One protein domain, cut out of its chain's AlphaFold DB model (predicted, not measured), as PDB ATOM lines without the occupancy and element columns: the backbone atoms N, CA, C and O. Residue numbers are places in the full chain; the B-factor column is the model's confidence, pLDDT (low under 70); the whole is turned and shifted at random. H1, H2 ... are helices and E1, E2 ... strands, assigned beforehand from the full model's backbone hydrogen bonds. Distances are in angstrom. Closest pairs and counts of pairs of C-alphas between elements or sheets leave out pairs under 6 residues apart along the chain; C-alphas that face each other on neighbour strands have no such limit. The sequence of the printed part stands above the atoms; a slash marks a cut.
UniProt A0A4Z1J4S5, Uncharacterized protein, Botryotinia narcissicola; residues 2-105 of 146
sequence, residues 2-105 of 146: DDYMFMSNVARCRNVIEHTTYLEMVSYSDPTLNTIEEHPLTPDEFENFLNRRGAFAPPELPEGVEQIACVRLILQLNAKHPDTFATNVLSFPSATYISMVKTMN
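AT A GLANCE: This is residues 2 to 105 of the 146 residues of an uncharacterized protein of Botryotinia narcissicola (UniProt A0A4Z1J4S5). What shape appears first? A narrow antiparallel sheet, E2 - E1 - E3, makes one half of an elongated body, and a row of three helices, H2, H3 and H1, leads away from it, H2 grazing the sheet. What is printed? The printed part has 104 residues, with three named helices and three named strands, H1 E1 E2 H2 E3 H3, of mixed class. How spread is it? It is loose, with a radius of gyration of the C-alphas of 16.3 A and spans of 50 by 31 by 20 A.

IN THESE COORDINATES: Where does the first half run? H1, residues 2 to 12, spans 15.7 A from C-alpha 2 at (62.711, 103.768, -21.756). E1, residues 20 to 28, spans 26.4 A, and E2, residues 35 to 41, 17.4 A. What follows? H2 is residues 46 to 51, and E3, residues 67 to 75, spans 22.9 A. H3, residues 94 to 103, spans 14.1 A to C-alpha 103 at (78.105, 101.761, -17.777).

HOW THE PARTS SIT: How is the sheet paired? E1 and E2 form a hairpin at 161 degrees, with N 24 and O 37 2.8 A apart; E1 and E3 are antiparallel at 169 degrees, with N 23 and O 73 2.9 A apart. E2, H2 and E3 form a split strand-helix-strand unit, two same-way strands with E1 between them, its crossover right-handed. How do the helices stand? H2 only grazes the sheet with residues 46 to 50 and touches H3, the same way at a shallow tilt of 20 degrees, the C-alphas of Leu 50 and Thr 103 closest at 6.4 A. H1 and H3 only just touch, with 3 pairs of C-alphas within 8 A, Val 10 and Ser 94 closest at 6.2 A; they run opposite ways at a shallow tilt of 24 degrees. In H1, H2 and H3 every O i to N i+4 pair is within hydrogen-bond range.

THE WHOLE: How far does it reach? The two C-alphas farthest apart, those of Glu 63 and Pro 82, are 50.2 A apart. Is it continuous and confident? The printed part has no cut; the links H2 to E3 and E3 to H3 are long, and residue 2 has pLDDT under 70.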
ATOM      1  N   ASP A   2      61.782 104.651 -21.034       69.81
ATOM      2  CA  ASP A   2      62.711 103.768 -21.756       69.81
ATOM      3  C   ASP A   2      63.425 102.728 -20.861       69.81
ATOM      4  O   ASP A   2      63.499 101.569 -21.255       69.81
ATOM      5  N   ASP A   3      63.844 103.077 -19.634       76.06
ATOM      6  CA  ASP A   3      64.458 102.117 -18.686       76.06
ATOM      7  C   ASP A   3      63.484 100.996 -18.266       76.06
ATOM      8  O   ASP A   3      63.849  99.827 -18.225       76.06
ATOM      9  N   TYR A   4      62.203 101.315 -18.046       81.25
ATOM     10  CA  TYR A   4      61.189 100.313 -17.685       81.25
ATOM     11  C   TYR A   4      60.953  99.300 -18.816       81.25
ATOM     12  O   TYR A   4      60.916  98.093 -18.574       81.25
ATOM     13  N   MET A   5      60.837  99.783 -20.060       79.75
ATOM     14  CA  MET A   5      60.691  98.914 -21.233       79.75
ATOM     15  C   MET A   5      61.932  98.045 -21.447       79.75
ATOM     16  O   MET A   5      61.807  96.852 -21.719       79.75
ATOM     17  N   PHE A   6      63.126  98.614 -21.269       81.44
ATOM     18  CA  PHE A   6      64.383  97.877 -21.352       81.44
ATOM     19  C   PHE A   6      64.463  96.756 -20.312       81.44
ATOM     20  O   PHE A   6      64.694  95.604 -20.678       81.44
ATOM     21  N   MET A   7      64.179  97.053 -19.043       84.69
ATOM     22  CA  MET A   7      64.173  96.048 -17.975       84.69
ATOM     23  C   MET A   7      63.151  94.939 -18.238       84.69
ATOM     24  O   MET A   7      63.461  93.760 -18.062       84.69
ATOM     25  N   SER A   8      61.953  95.291 -18.717       84.12
ATOM     26  CA  SER A   8      60.933  94.304 -19.082       84.12
ATOM     27  C   SER A   8      61.360  93.421 -20.256       84.12
ATOM     28  O   SER A   8      60.997  92.247 -20.280       84.12
ATOM     29  N   ASN A   9      62.096  93.956 -21.232       79.81
ATOM     30  CA  ASN A   9      62.596  93.179 -22.364       79.81
ATOM     31  C   ASN A   9      63.712  92.228 -21.930       79.81
ATOM     32  O   ASN A   9      63.651  91.042 -22.239       79.81
ATOM     33  N   VAL A  10      64.676  92.718 -21.146       82.62
ATOM     34  CA  VAL A  10      65.768  91.895 -20.609       82.62
ATOM     35  C   VAL A  10      65.227  90.748 -19.750       82.62
ATOM     36  O   VAL A  10      65.710  89.625 -19.867       82.62
ATOM     37  N   ALA A  11      64.184  90.988 -18.949       85.25
ATOM     38  CA  ALA A  11      63.541  89.956 -18.133       85.25
ATOM     39  C   ALA A  11      62.844  88.849 -18.950       85.25
ATOM     40  O   ALA A  11      62.622  87.755 -18.439       85.25
ATOM     41  N   ARG A  12      62.479  89.121 -20.210       83.75
ATOM     42  CA  ARG A  12      61.868  88.139 -21.122       83.75
ATOM     43  C   ARG A  12      62.902  87.323 -21.889       83.75
ATOM     44  O   ARG A  12      62.529  86.332 -22.518       83.75
ATOM     45  N   CYS A  13      64.163  87.743 -21.877       82.94
ATOM     46  CA  CYS A  13      65.219  87.038 -22.574       82.94
ATOM     47  C   CYS A  13      65.661  85.794 -21.804       82.94
ATOM     48  O   CYS A  13      65.808  85.816 -20.583       82.94
ATOM     49  N   ARG A  14      65.935  84.714 -22.537       86.38
ATOM     50  CA  ARG A  14      66.696  83.576 -22.009       86.38
ATOM     51  C   ARG A  14      68.187  83.806 -22.229       86.38
ATOM     52  O   ARG A  14      68.577  84.439 -23.207       86.38
ATOM     53  N   ASN A  15      69.010  83.239 -21.356       83.12
ATOM     54  CA  ASN A  15      70.458  83.381 -21.448       83.12
ATOM     55  C   ASN A  15      71.059  82.153 -22.138       83.12
ATOM     56  O   ASN A  15      70.768  81.019 -21.756       83.12
ATOM     57  N   VAL A  16      71.908  82.389 -23.128       82.69
ATOM     58  CA  VAL A  16      72.719  81.382 -23.812       82.69
ATOM     59  C   VAL A  16      74.152  81.870 -23.723       82.69
ATOM     60  O   VAL A  16      74.521  82.794 -24.424       82.69
ATOM     61  N   ILE A  17      74.948  81.314 -22.816       82.69
ATOM     62  CA  ILE A  17      76.292  81.848 -22.577       82.69
ATOM     63  C   ILE A  17      77.195  81.502 -23.759       82.69
ATOM     64  O   ILE A  17      77.367  80.330 -24.090       82.69
ATOM     65  N   GLU A  18      77.788  82.530 -24.351       80.12
ATOM     66  CA  GLU A  18      78.759  82.410 -25.434       80.12
ATOM     67  C   GLU A  18      80.107  82.981 -25.008       80.12
ATOM     68  O   GLU A  18      80.199  83.837 -24.127       80.12
ATOM     69  N   HIS A  19      81.167  82.500 -25.651       83.44
ATOM     70  CA  HIS A  19      82.491  83.064 -25.448       83.44
ATOM     71  C   HIS A  19      82.599  84.418 -26.153       83.44
ATOM     72  O   HIS A  19      82.248  84.551 -27.327       83.44
ATOM     73  N   THR A  20      83.154  85.405 -25.455       81.25
ATOM     74  CA  THR A  20      83.360  86.752 -25.989       81.25
ATOM     75  C   THR A  20      84.817  87.174 -25.905       81.25
ATOM     76  O   THR A  20      85.537  86.791 -24.986       81.25
ATOM     77  N   THR A  21      85.252  87.973 -26.869       85.38
ATOM     78  CA  THR A  21      86.506  88.727 -26.825       85.38
ATOM     79  C   THR A  21      86.181  90.206 -26.644       85.38
ATOM     80  O   THR A  21      85.040  90.634 -26.836       85.38
ATOM     81  N   TYR A  22      87.160  91.004 -26.239       84.88
ATOM     82  CA  TYR A  22      87.082  92.451 -26.371       84.88
ATOM     83  C   TYR A  22      88.072  92.918 -27.427       84.88
ATOM     84  O   TYR A  22      89.139  92.328 -27.557       84.88
ATOM     85  N   LEU A  23      87.721  93.985 -28.142       85.25
ATOM     86  CA  LEU A  23      88.631  94.741 -28.997       85.25
ATOM     87  C   LEU A  23      88.729  96.163 -28.454       85.25
ATOM     88  O   LEU A  23      87.715  96.854 -28.333       85.25
ATOM     89  N   GLU A  24      89.940  96.603 -28.154       86.38
ATOM     90  CA  GLU A  24      90.233  97.970 -27.749       86.38
ATOM     91  C   GLU A  24      91.169  98.618 -28.765       86.38
ATOM     92  O   GLU A  24      92.218  98.083 -29.114       86.38
ATOM     93  N   MET A  25      90.756  99.776 -29.268       87.31
ATOM     94  CA  MET A  25      91.543 100.596 -30.179       87.31
ATOM     95  C   MET A  25      91.716 101.966 -29.552       87.31
ATOM     96  O   MET A  25      90.722 102.640 -29.262       87.31
ATOM     97  N   VAL A  26      92.962 102.385 -29.351       88.12
ATOM     98  CA  VAL A  26      93.282 103.682 -28.754       88.12
ATOM     99  C   VAL A  26      94.177 104.468 -29.693       88.12
ATOM    100  O   VAL A  26      95.157 103.954 -30.232       88.12
ATOM    101  N   SER A  27      93.812 105.727 -29.911       89.06
ATOM    102  CA  SER A  27      94.593 106.677 -30.692       89.06
ATOM    103  C   SER A  27      95.110 107.787 -29.792       89.06
ATOM    104  O   SER A  27      94.338 108.374 -29.029       89.06
ATOM    105  N   TYR A  28      96.396 108.092 -29.915       90.94
ATOM    106  CA  TYR A  28      97.089 109.117 -29.141       90.94
ATOM    107  C   TYR A  28      97.599 110.244 -30.040       90.94
ATOM    108  O   TYR A  28      97.631 110.115 -31.266       90.94
ATOM    109  N   SER A  29      98.003 111.356 -29.422       91.81
ATOM    110  CA  SER A  29      98.654 112.471 -30.117       91.81
ATOM    111  C   SER A  29      99.970 112.073 -30.776       91.81
ATOM    112  O   SER A  29     100.296 112.611 -31.834       91.81
ATOM    113  N   ASP A  30     100.679 111.097 -30.205       91.25
ATOM    114  CA  ASP A  30     101.779 110.394 -30.857       91.25
ATOM    115  C   ASP A  30     101.263 109.093 -31.504       91.25
ATOM    116  O   ASP A  30     100.937 108.135 -30.793       91.25
ATOM    117  N   PRO A  31     101.212 109.005 -32.848       90.94
ATOM    118  CA  PRO A  31     100.710 107.821 -33.538       90.94
ATOM    119  C   PRO A  31     101.533 106.551 -33.300       90.94
ATOM    120  O   PRO A  31     101.027 105.456 -33.548       90.94
ATOM    121  N   THR A  32     102.788 106.669 -32.852       91.62
ATOM    122  CA  THR A  32     103.644 105.506 -32.558       91.62
ATOM    123  C   THR A  32     103.171 104.725 -31.334       91.62
ATOM    124  O   THR A  32     103.520 103.555 -31.187       91.62
ATOM    125  N   LEU A  33     102.335 105.347 -30.497       89.31
ATOM    126  CA  LEU A  33     101.742 104.753 -29.303       89.31
ATOM    127  C   LEU A  33     100.333 104.200 -29.542       89.31
ATOM    128  O   LEU A  33      99.725 103.680 -28.611       89.31
ATOM    129  N   ASN A  34      99.791 104.309 -30.759       91.06
ATOM    130  CA  ASN A  34      98.468 103.775 -31.076       91.06
ATOM    131  C   ASN A  34      98.415 102.263 -30.831       91.06
ATOM    132  O   ASN A  34      99.292 101.521 -31.275       91.06
ATOM    133  N   THR A  35      97.344 101.805 -30.187       90.12
ATOM    134  CA  THR A  35      97.153 100.391 -29.855       90.12
ATOM    135  C   THR A  35      95.885  99.835 -30.487       90.12
ATOM    136  O   THR A  35      94.881 100.533 -30.655       90.12
ATOM    137  N   ILE A  36      95.955  98.556 -30.856       91.50
ATOM    138  CA  ILE A  36      94.831  97.729 -31.296       91.50
ATOM    139  C   ILE A  36      95.030  96.373 -30.626       91.50
ATOM    140  O   ILE A  36      95.940  95.631 -30.994       91.50
ATOM    141  N   GLU A  37      94.201  96.067 -29.636       89.00
ATOM    142  CA  GLU A  37      94.325  94.859 -28.824       89.00
ATOM    143  C   GLU A  37      93.019  94.077 -28.831       89.00
ATOM    144  O   GLU A  37      91.953  94.634 -28.566       89.00
ATOM    145  N   GLU A  38      93.104  92.777 -29.114       89.12
ATOM    146  CA  GLU A  38      91.979  91.852 -29.003       89.12
ATOM    147  C   GLU A  38      92.349  90.690 -28.082       89.12
ATOM    148  O   GLU A  38      93.296  89.951 -28.358       89.12
ATOM    149  N   HIS A  39      91.583  90.496 -27.008       89.88
ATOM    150  CA  HIS A  39      91.812  89.402 -26.064       89.88
ATOM    151  C   HIS A  39      90.497  88.770 -25.583       89.88
ATOM    152  O   HIS A  39      89.432  89.389 -25.673       89.88
ATOM    153  N   PRO A  40      90.533  87.525 -25.067       89.31
ATOM    154  CA  PRO A  40      89.381  86.909 -24.415       89.31
ATOM    155  C   PRO A  40      88.831  87.782 -23.286       89.31
ATOM    156  O   PRO A  40      89.588  88.268 -22.446       89.31
ATOM    157  N   LEU A  41      87.510  87.953 -23.254       84.75
ATOM    158  CA  LEU A  41      86.810  88.652 -22.186       84.75
ATOM    159  C   LEU A  41      86.098  87.619 -21.321       84.75
ATOM    160  O   LEU A  41      85.018  87.132 -21.670       84.75
ATOM    161  N   THR A  42      86.723  87.265 -20.205       87.69
ATOM    162  CA  THR A  42      86.144  86.321 -19.257       87.69
ATOM    163  C   THR A  42      85.077  87.007 -18.390       87.69
ATOM    164  O   THR A  42      85.144  88.219 -18.159       87.69
ATOM    165  N   PRO A  43      84.057  86.272 -17.905       83.50
ATOM    166  CA  PRO A  43      82.959  86.869 -17.138       83.50
ATOM    167  C   PRO A  43      83.389  87.604 -15.860       83.50
ATOM    168  O   PRO A  43      82.730  88.556 -15.454       83.50
ATOM    169  N   ASP A  44      84.475  87.166 -15.226       87.94
ATOM    170  CA  ASP A  44      85.072  87.763 -14.027       87.94
ATOM    171  C   ASP A  44      85.762  89.106 -14.303       87.94
ATOM    172  O   ASP A  44      85.686  90.014 -13.478       87.94
ATOM    173  N   GLU A  45      86.344  89.278 -15.492       88.00
ATOM    174  CA  GLU A  45      86.989  90.527 -15.914       88.00
ATOM    175  C   GLU A  45      86.018  91.514 -16.573       88.00
ATOM    176  O   GLU A  45      86.367  92.667 -16.826       88.00
ATOM    177  N   PHE A  46      84.769  91.111 -16.819       85.81
ATOM    178  CA  PHE A  46      83.791  91.930 -17.533       85.81
ATOM    179  C   PHE A  46      83.536  93.280 -16.848       85.81
ATOM    180  O   PHE A  46      83.542  94.323 -17.498       85.81
ATOM    181  N   GLU A  47      83.366  93.295 -15.525       86.75
ATOM    182  CA  GLU A  47      83.168  94.543 -14.774       86.75
ATOM    183  C   GLU A  47      84.428  95.418 -14.750       86.75
ATOM    184  O   GLU A  47      84.325  96.648 -14.817       86.75
ATOM    185  N   ASN A  48      85.618  94.811 -14.710       87.88
ATOM    186  CA  ASN A  48      86.879  95.544 -14.818       87.88
ATOM    187  C   ASN A  48      87.012  96.179 -16.203       87.88
ATOM    188  O   ASN A  48      87.387  97.350 -16.303       87.88
ATOM    189  N   PHE A  49      86.623  95.451 -17.253       86.44
ATOM    190  CA  PHE A  49      86.558  95.971 -18.608       86.44
ATOM    191  C   PHE A  49      85.583  97.148 -18.677       86.44
ATOM    192  O   PHE A  49      86.003  98.249 -19.021       86.44
ATOM    193  N   LEU A  50      84.318  96.991 -18.277       84.50
ATOM    194  CA  LEU A  50      83.329  98.076 -18.343       84.50
ATOM    195  C   LEU A  50      83.798  99.354 -17.636       84.50
ATOM    196  O   LEU A  50      83.651 100.448 -18.178       84.50
ATOM    197  N   ASN A  51      84.408  99.211 -16.458       85.00
ATOM    198  CA  ASN A  51      84.807 100.333 -15.612       85.00
ATOM    199  C   ASN A  51      86.257 100.812 -15.823       85.00
ATOM    200  O   ASN A  51      86.696 101.691 -15.080       85.00
ATOM    201  N   ARG A  52      87.003 100.249 -16.789       85.12
ATOM    202  CA  ARG A  52      88.433 100.539 -17.042       85.12
ATOM    203  C   ARG A  52      89.305 100.401 -15.786       85.12
ATOM    204  O   ARG A  52      89.991 101.336 -15.378       85.12
ATOM    205  N   ARG A  53      89.240  99.239 -15.135       87.81
ATOM    206  CA  ARG A  53      89.998  98.923 -13.912       87.81
ATOM    207  C   ARG A  53      90.993  97.795 -14.156       87.81
ATOM    208  O   ARG A  53      90.819  96.998 -15.072       87.81
ATOM    209  N   GLY A  54      92.009  97.708 -13.299       87.81
ATOM    210  CA  GLY A  54      93.001  96.634 -13.358       87.81
ATOM    211  C   GLY A  54      93.739  96.631 -14.694       87.81
ATOM    212  O   GLY A  54      94.298  97.653 -15.081       87.81
ATOM    213  N   ALA A  55      93.691  95.505 -15.407       85.19
ATOM    214  CA  ALA A  55      94.328  95.340 -16.716       85.19
ATOM    215  C   ALA A  55      93.781  96.283 -17.807       85.19
ATOM    216  O   ALA A  55      94.440  96.476 -18.820       85.19
ATOM    217  N   PHE A  56      92.608  96.890 -17.595       85.62
ATOM    218  CA  PHE A  56      91.956  97.807 -18.541       85.62
ATOM    219  C   PHE A  56      92.089  99.282 -18.147       85.62
ATOM    220  O   PHE A  56      91.398 100.144 -18.704       85.62
ATOM    221  N   ALA A  57      92.885  99.577 -17.117       85.62
ATOM    222  CA  ALA A  57      93.155 100.948 -16.722       85.62
ATOM    223  C   ALA A  57      93.944 101.669 -17.831       85.62
ATOM    224  O   ALA A  57      94.783 101.045 -18.481       85.62
ATOM    225  N   PRO A  58      93.699 102.974 -18.061       82.44
ATOM    226  CA  PRO A  58      94.515 103.750 -18.986       82.44
ATOM    227  C   PRO A  58      96.003 103.641 -18.605       82.44
ATOM    228  O   PRO A  58      96.317 103.769 -17.417       82.44
ATOM    229  N   PRO A  59      96.910 103.421 -19.571       85.25
ATOM    230  CA  PRO A  59      98.338 103.382 -19.288       85.25
ATOM    231  C   PRO A  59      98.850 104.766 -18.866       85.25
ATOM    232  O   PRO A  59      98.269 105.796 -19.218       85.25
ATOM    233  N   GLU A  60      99.966 104.795 -18.137       87.06
ATOM    234  CA  GLU A  60     100.681 106.043 -17.866       87.06
ATOM    235  C   GLU A  60     101.304 106.561 -19.169       87.06
ATOM    236  O   GLU A  60     102.139 105.894 -19.784       87.06
ATOM    237  N   LEU A  61     100.862 107.742 -19.611       89.06
ATOM    238  CA  LEU A  61     101.331 108.353 -20.852       89.06
ATOM    239  C   LEU A  61     102.591 109.199 -20.616       89.06
ATOM    240  O   LEU A  61     102.699 109.849 -19.572       89.06
ATOM    241  N   PRO A  62     103.532 109.235 -21.580       90.50
ATOM    242  CA  PRO A  62     104.663 110.155 -21.532       90.50
ATOM    243  C   PRO A  62     104.215 111.621 -21.478       90.50
ATOM    244  O   PRO A  62     103.134 111.978 -21.953       90.50
ATOM    245  N   GLU A  63     105.071 112.491 -20.940       91.06
ATOM    246  CA  GLU A  63     104.791 113.926 -20.851       91.06
ATOM    247  C   GLU A  63     104.489 114.522 -22.240       91.06
ATOM    248  O   GLU A  63     105.260 114.357 -23.185       91.06
ATOM    249  N   GLY A  64     103.347 115.206 -22.367       89.50
ATOM    250  CA  GLY A  64     102.889 115.823 -23.618       89.50
ATOM    251  C   GLY A  64     102.116 114.901 -24.570       89.50
ATOM    252  O   GLY A  64     101.644 115.375 -25.605       89.50
ATOM    253  N   VAL A  65     101.948 113.615 -24.240       90.19
ATOM    254  CA  VAL A  65     101.097 112.694 -25.008       90.19
ATOM    255  C   VAL A  65      99.700 112.634 -24.397       90.19
ATOM    256  O   VAL A  65      99.535 112.420 -23.199       90.19
ATOM    257  N   GLU A  66      98.681 112.763 -25.244       88.62
ATOM    258  CA  GLU A  66      97.276 112.716 -24.842       88.62
ATOM    259  C   GLU A  66      96.521 111.656 -25.644       88.62
ATOM    260  O   GLU A  66      96.816 111.398 -26.814       88.62
ATOM    261  N   GLN A  67      95.520 111.038 -25.017       85.31
ATOM    262  CA  GLN A  67      94.594 110.138 -25.698       85.31
ATOM    263  C   GLN A  67      93.602 110.965 -26.531       85.31
ATOM    264  O   GLN A  67      92.801 111.710 -25.974       85.31
ATOM    265  N   ILE A  68      93.617 110.802 -27.854       86.94
ATOM    266  CA  ILE A  68      92.702 111.491 -28.777       86.94
ATOM    267  C   ILE A  68      91.356 110.770 -28.842       86.94
ATOM    268  O   ILE A  68      90.299 111.395 -28.787       86.94
ATOM    269  N   ALA A  69      91.385 109.447 -29.006       82.44
ATOM    270  CA  ALA A  69      90.184 108.652 -29.219       82.44
ATOM    271  C   ALA A  69      90.352 107.239 -28.665       82.44
ATOM    272  O   ALA A  69      91.457 106.704 -28.611       82.44
ATOM    273  N   CYS A  70      89.242 106.626 -28.264       81.81
ATOM    274  CA  CYS A  70      89.210 105.231 -27.849       81.81
ATOM    275  C   CYS A  70      87.894 104.588 -28.283       81.81
ATOM    276  O   CYS A  70      86.817 105.161 -28.111       81.81
ATOM    277  N   VAL A  71      87.998 103.389 -28.845       83.38
ATOM    278  CA  VAL A  71      86.875 102.546 -29.242       83.38
ATOM    279  C   VAL A  71      87.030 101.209 -28.533       83.38
ATOM    280  O   VAL A  71      88.078 100.576 -28.621       83.38
ATOM    281  N   ARG A  72      85.981 100.784 -27.824       80.75
ATOM    282  CA  ARG A  72      85.970  99.552 -27.024       80.75
ATOM    283  C   ARG A  72      84.768  98.714 -27.405       80.75
ATOM    284  O   ARG A  72      83.634  99.185 -27.307       80.75
ATOM    285  N   LEU A  73      85.022  97.503 -27.877       80.56
ATOM    286  CA  LEU A  73      84.009  96.613 -28.425       80.56
ATOM    287  C   LEU A  73      84.010  95.307 -27.651       80.56
ATOM    288  O   LEU A  73      85.070  94.770 -27.347       80.56
ATOM    289  N   ILE A  74      82.821  94.778 -27.393       79.88
ATOM    290  CA  ILE A  74      82.649  93.399 -26.948       79.88
ATOM    291  C   ILE A  74      82.233  92.607 -28.177       79.88
ATOM    292  O   ILE A  74      81.232  92.923 -28.823       79.88
ATOM    293  N   LEU A  75      83.044  91.620 -28.524       79.00
ATOM    294  CA  LEU A  75      82.896  90.820 -29.721       79.00
ATOM    295  C   LEU A  75      82.439  89.422 -29.330       79.00
ATOM    296  O   LEU A  75      83.036  88.751 -28.492       79.00
ATOM    297  N   GLN A  76      81.389  88.960 -29.989       75.31
ATOM    298  CA  GLN A  76      80.998  87.563 -29.958       75.31
ATOM    299  C   GLN A  76      81.281  86.971 -31.331       75.31
ATOM    300  O   GLN A  76      80.548  87.230 -32.285       75.31
ATOM    301  N   LEU A  77      82.364  86.205 -31.420       76.06
ATOM    302  CA  LEU A  77      82.823  85.577 -32.653       76.06
ATOM    303  C   LEU A  77      82.530  84.077 -32.609       76.06
ATOM    304  O   LEU A  77      82.631  83.455 -31.554       76.06
ATOM    305  N   ASN A  78      82.234  83.483 -33.767       77.38
ATOM    306  CA  ASN A  78      82.082  82.031 -33.933       77.38
ATOM    307  C   ASN A  78      81.100  81.385 -32.931       77.38
ATOM    308  O   ASN A  78      81.417  80.337 -32.353       77.38
ATOM    309  N   ALA A  79      79.940  82.026 -32.727       79.12
ATOM    310  CA  ALA A  79      78.880  81.547 -31.839       79.12
ATOM    311  C   ALA A  79      78.585  80.059 -32.074       79.12
ATOM    312  O   ALA A  79      78.487  79.607 -33.218       79.12
ATOM    313  N   LYS A  80      78.475  79.288 -30.992       83.06
ATOM    314  CA  LYS A  80      78.324  77.828 -31.062       83.06
ATOM    315  C   LYS A  80      76.885  77.381 -30.928       83.06
ATOM    316  O   LYS A  80      76.518  76.342 -31.476       83.06
ATOM    317  N   HIS A  81      76.084  78.128 -30.186       80.75
ATOM    318  CA  HIS A  81      74.715  77.753 -29.917       80.75
ATOM    319  C   HIS A  81      73.796  78.265 -31.044       80.75
ATOM    320  O   HIS A  81      73.835  79.445 -31.398       80.75
ATOM    321  N   PRO A  82      72.936  77.406 -31.624       82.06
ATOM    322  CA  PRO A  82      72.114  77.770 -32.784       82.06
ATOM    323  C   PRO A  82      71.137  78.913 -32.481       82.06
ATOM    324  O   PRO A  82      70.820  79.722 -33.349       82.06
ATOM    325  N   ASP A  83      70.702  79.011 -31.226       80.69
ATOM    326  CA  ASP A  83      69.770  80.045 -30.779       80.69
ATOM    327  C   ASP A  83      70.431  81.367 -30.375       80.69
ATOM    328  O   ASP A  83      69.731  82.272 -29.931       80.69
ATOM    329  N   THR A  84      71.752  81.511 -30.489       75.88
ATOM    330  CA  THR A  84      72.465  82.707 -30.008       75.88
ATOM    331  C   THR A  84      71.949  84.008 -30.624       75.88
ATOM    332  O   THR A  84      71.935  85.043 -29.965       75.88
ATOM    333  N   PHE A  85      71.460  83.955 -31.863       75.19
ATOM    334  CA  PHE A  85      70.868  85.103 -32.560       75.19
ATOM    335  C   PHE A  85      69.334  85.048 -32.624       75.19
ATOM    336  O   PHE A  85      68.710  85.801 -33.376       75.19
ATOM    337  N   ALA A  86      68.710  84.138 -31.873       76.50
ATOM    338  CA  ALA A  86      67.262  84.039 -31.813       76.50
ATOM    339  C   ALA A  86      66.660  85.204 -31.014       76.50
ATOM    340  O   ALA A  86      67.272  85.782 -30.116       76.50
ATOM    341  N   THR A  87      65.410  85.527 -31.330       76.50
ATOM    342  CA  THR A  87      64.614  86.530 -30.619       76.50
ATOM    343  C   THR A  87      64.568  86.220 -29.117       76.50
ATOM    344  O   THR A  87      64.355  85.073 -28.718       76.50
ATOM    345  N   ASN A  88      64.702  87.250 -28.277       78.12
ATOM    346  CA  ASN A  88      64.735  87.136 -26.811       78.12
ATOM    347  C   ASN A  88      65.844  86.204 -26.276       78.12
ATOM    348  O   ASN A  88      65.629  85.477 -25.302       78.12
ATOM    349  N   VAL A  89      67.024  86.194 -26.897       78.12
ATOM    350  CA  VAL A  89      68.212  85.510 -26.369       78.12
ATOM    351  C   VAL A  89      69.291  86.533 -26.034       78.12
ATOM    352  O   VAL A  89      69.531  87.462 -26.798       78.12
ATOM    353  N   LEU A  90      69.916  86.377 -24.867       79.50
ATOM    354  CA  LEU A  90      71.085  87.146 -24.454       79.50
ATOM    355  C   LEU A  90      72.285  86.225 -24.292       79.50
ATOM    356  O   LEU A  90      72.196  85.177 -23.654       79.50
ATOM    357  N   SER A  91      73.422  86.682 -24.800       77.25
ATOM    358  CA  SER A  91      74.683  85.948 -24.713       77.25
ATOM    359  C   SER A  91      75.400  86.073 -23.370       77.25
ATOM    360  O   SER A  91      76.375  85.381 -23.087       77.25
ATOM    361  N   PHE A  92      74.897  86.981 -22.538       77.06
ATOM    362  CA  PHE A  92      75.399  87.297 -21.214       77.06
ATOM    363  C   PHE A  92      74.292  87.079 -20.186       77.06
ATOM    364  O   PHE A  92      73.107  87.163 -20.526       77.06
ATOM    365  N   PRO A  93      74.644  86.894 -18.904       84.62
ATOM    366  CA  PRO A  93      73.679  87.047 -17.831       84.62
ATOM    367  C   PRO A  93      72.985  88.411 -17.919       84.62
ATOM    368  O   PRO A  93      73.622  89.444 -18.132       84.62
ATOM    369  N   SER A  94      71.674  88.426 -17.694       84.25
ATOM    370  CA  SER A  94      70.838  89.629 -17.769       84.25
ATOM    371  C   SER A  94      71.390  90.794 -16.934       84.25
ATOM    372  O   SER A  94      71.379  91.937 -17.383       84.25
ATOM    373  N   ALA A  95      71.928  90.510 -15.741       87.19
ATOM    374  CA  ALA A  95      72.540  91.514 -14.868       87.19
ATOM    375  C   ALA A  95      73.795  92.152 -15.490       87.19
ATOM    376  O   ALA A  95      73.920  93.374 -15.510       87.19
ATOM    377  N   THR A  96      74.684  91.332 -16.053       82.19
ATOM    378  CA  THR A  96      75.901  91.764 -16.757       82.19
ATOM    379  C   THR A  96      75.556  92.619 -17.971       82.19
ATOM    380  O   THR A  96      76.150  93.668 -18.203       82.19
ATOM    381  N   TYR A  97      74.529  92.214 -18.712       81.62
ATOM    382  CA  TYR A  97      74.040  92.959 -19.860       81.62
ATOM    383  C   TYR A  97      73.485  94.340 -19.484       81.62
ATOM    384  O   TYR A  97      73.795  95.343 -20.125       81.62
ATOM    385  N   ILE A  98      72.700  94.405 -18.406       84.75
ATOM    386  CA  ILE A  98      72.203  95.667 -17.851       84.75
ATOM    387  C   ILE A  98      73.372  96.561 -17.416       84.75
ATOM    388  O   ILE A  98      73.355  97.757 -17.709       84.75
ATOM    389  N   SER A  99      74.377  95.988 -16.744       85.56
ATOM    390  CA  SER A  99      75.588  96.704 -16.324       85.56
ATOM    391  C   SER A  99      76.328  97.299 -17.522       85.56
ATOM    392  O   SER A  99      76.643  98.486 -17.514       85.56
ATOM    393  N   MET A 100      76.507  96.530 -18.600       83.06
ATOM    394  CA  MET A 100      77.131  96.999 -19.843       83.06
ATOM    395  C   MET A 100      76.390  98.194 -20.438       83.06
ATOM    396  O   MET A 100      76.995  99.233 -20.694       83.06
ATOM    397  N   VAL A 101      75.074  98.062 -20.631       79.12
ATOM    398  CA  VAL A 101      74.251  99.111 -21.248       79.12
ATOM    399  C   VAL A 101      74.303 100.398 -20.427       79.12
ATOM    400  O   VAL A 101      74.453 101.476 -20.996       79.12
ATOM    401  N   LYS A 102      74.237 100.294 -19.096       83.69
ATOM    402  CA  LYS A 102      74.290 101.458 -18.204       83.69
ATOM    403  C   LYS A 102      75.684 102.082 -18.135       83.69
ATOM    404  O   LYS A 102      75.798 103.296 -18.258       83.69
ATOM    405  N   THR A 103      76.729 101.276 -17.968       82.06
ATOM    406  CA  THR A 103      78.105 101.761 -17.777       82.06
ATOM    407  C   THR A 103      78.683 102.369 -19.053       82.06
ATOM    408  O   THR A 103      79.358 103.391 -18.995       82.06
ATOM    409  N   MET A 104      78.375 101.796 -20.218       74.94
ATOM    410  CA  MET A 104      78.826 102.315 -21.516       74.94
ATOM    411  C   MET A 104      77.869 103.359 -22.119       74.94
ATOM    412  O   MET A 104      78.060 103.763 -23.264       74.94
ATOM    413  N   ASN A 105      76.839 103.782 -21.372       76.06
ATOM    414  CA  ASN A 105      75.804 104.724 -21.811       76.06
ATOM    415  C   ASN A 105      75.180 104.354 -23.174       76.06
ATOM    416  O   ASN A 105      74.970 105.203 -24.043       76.06
TER     417      ASN A 105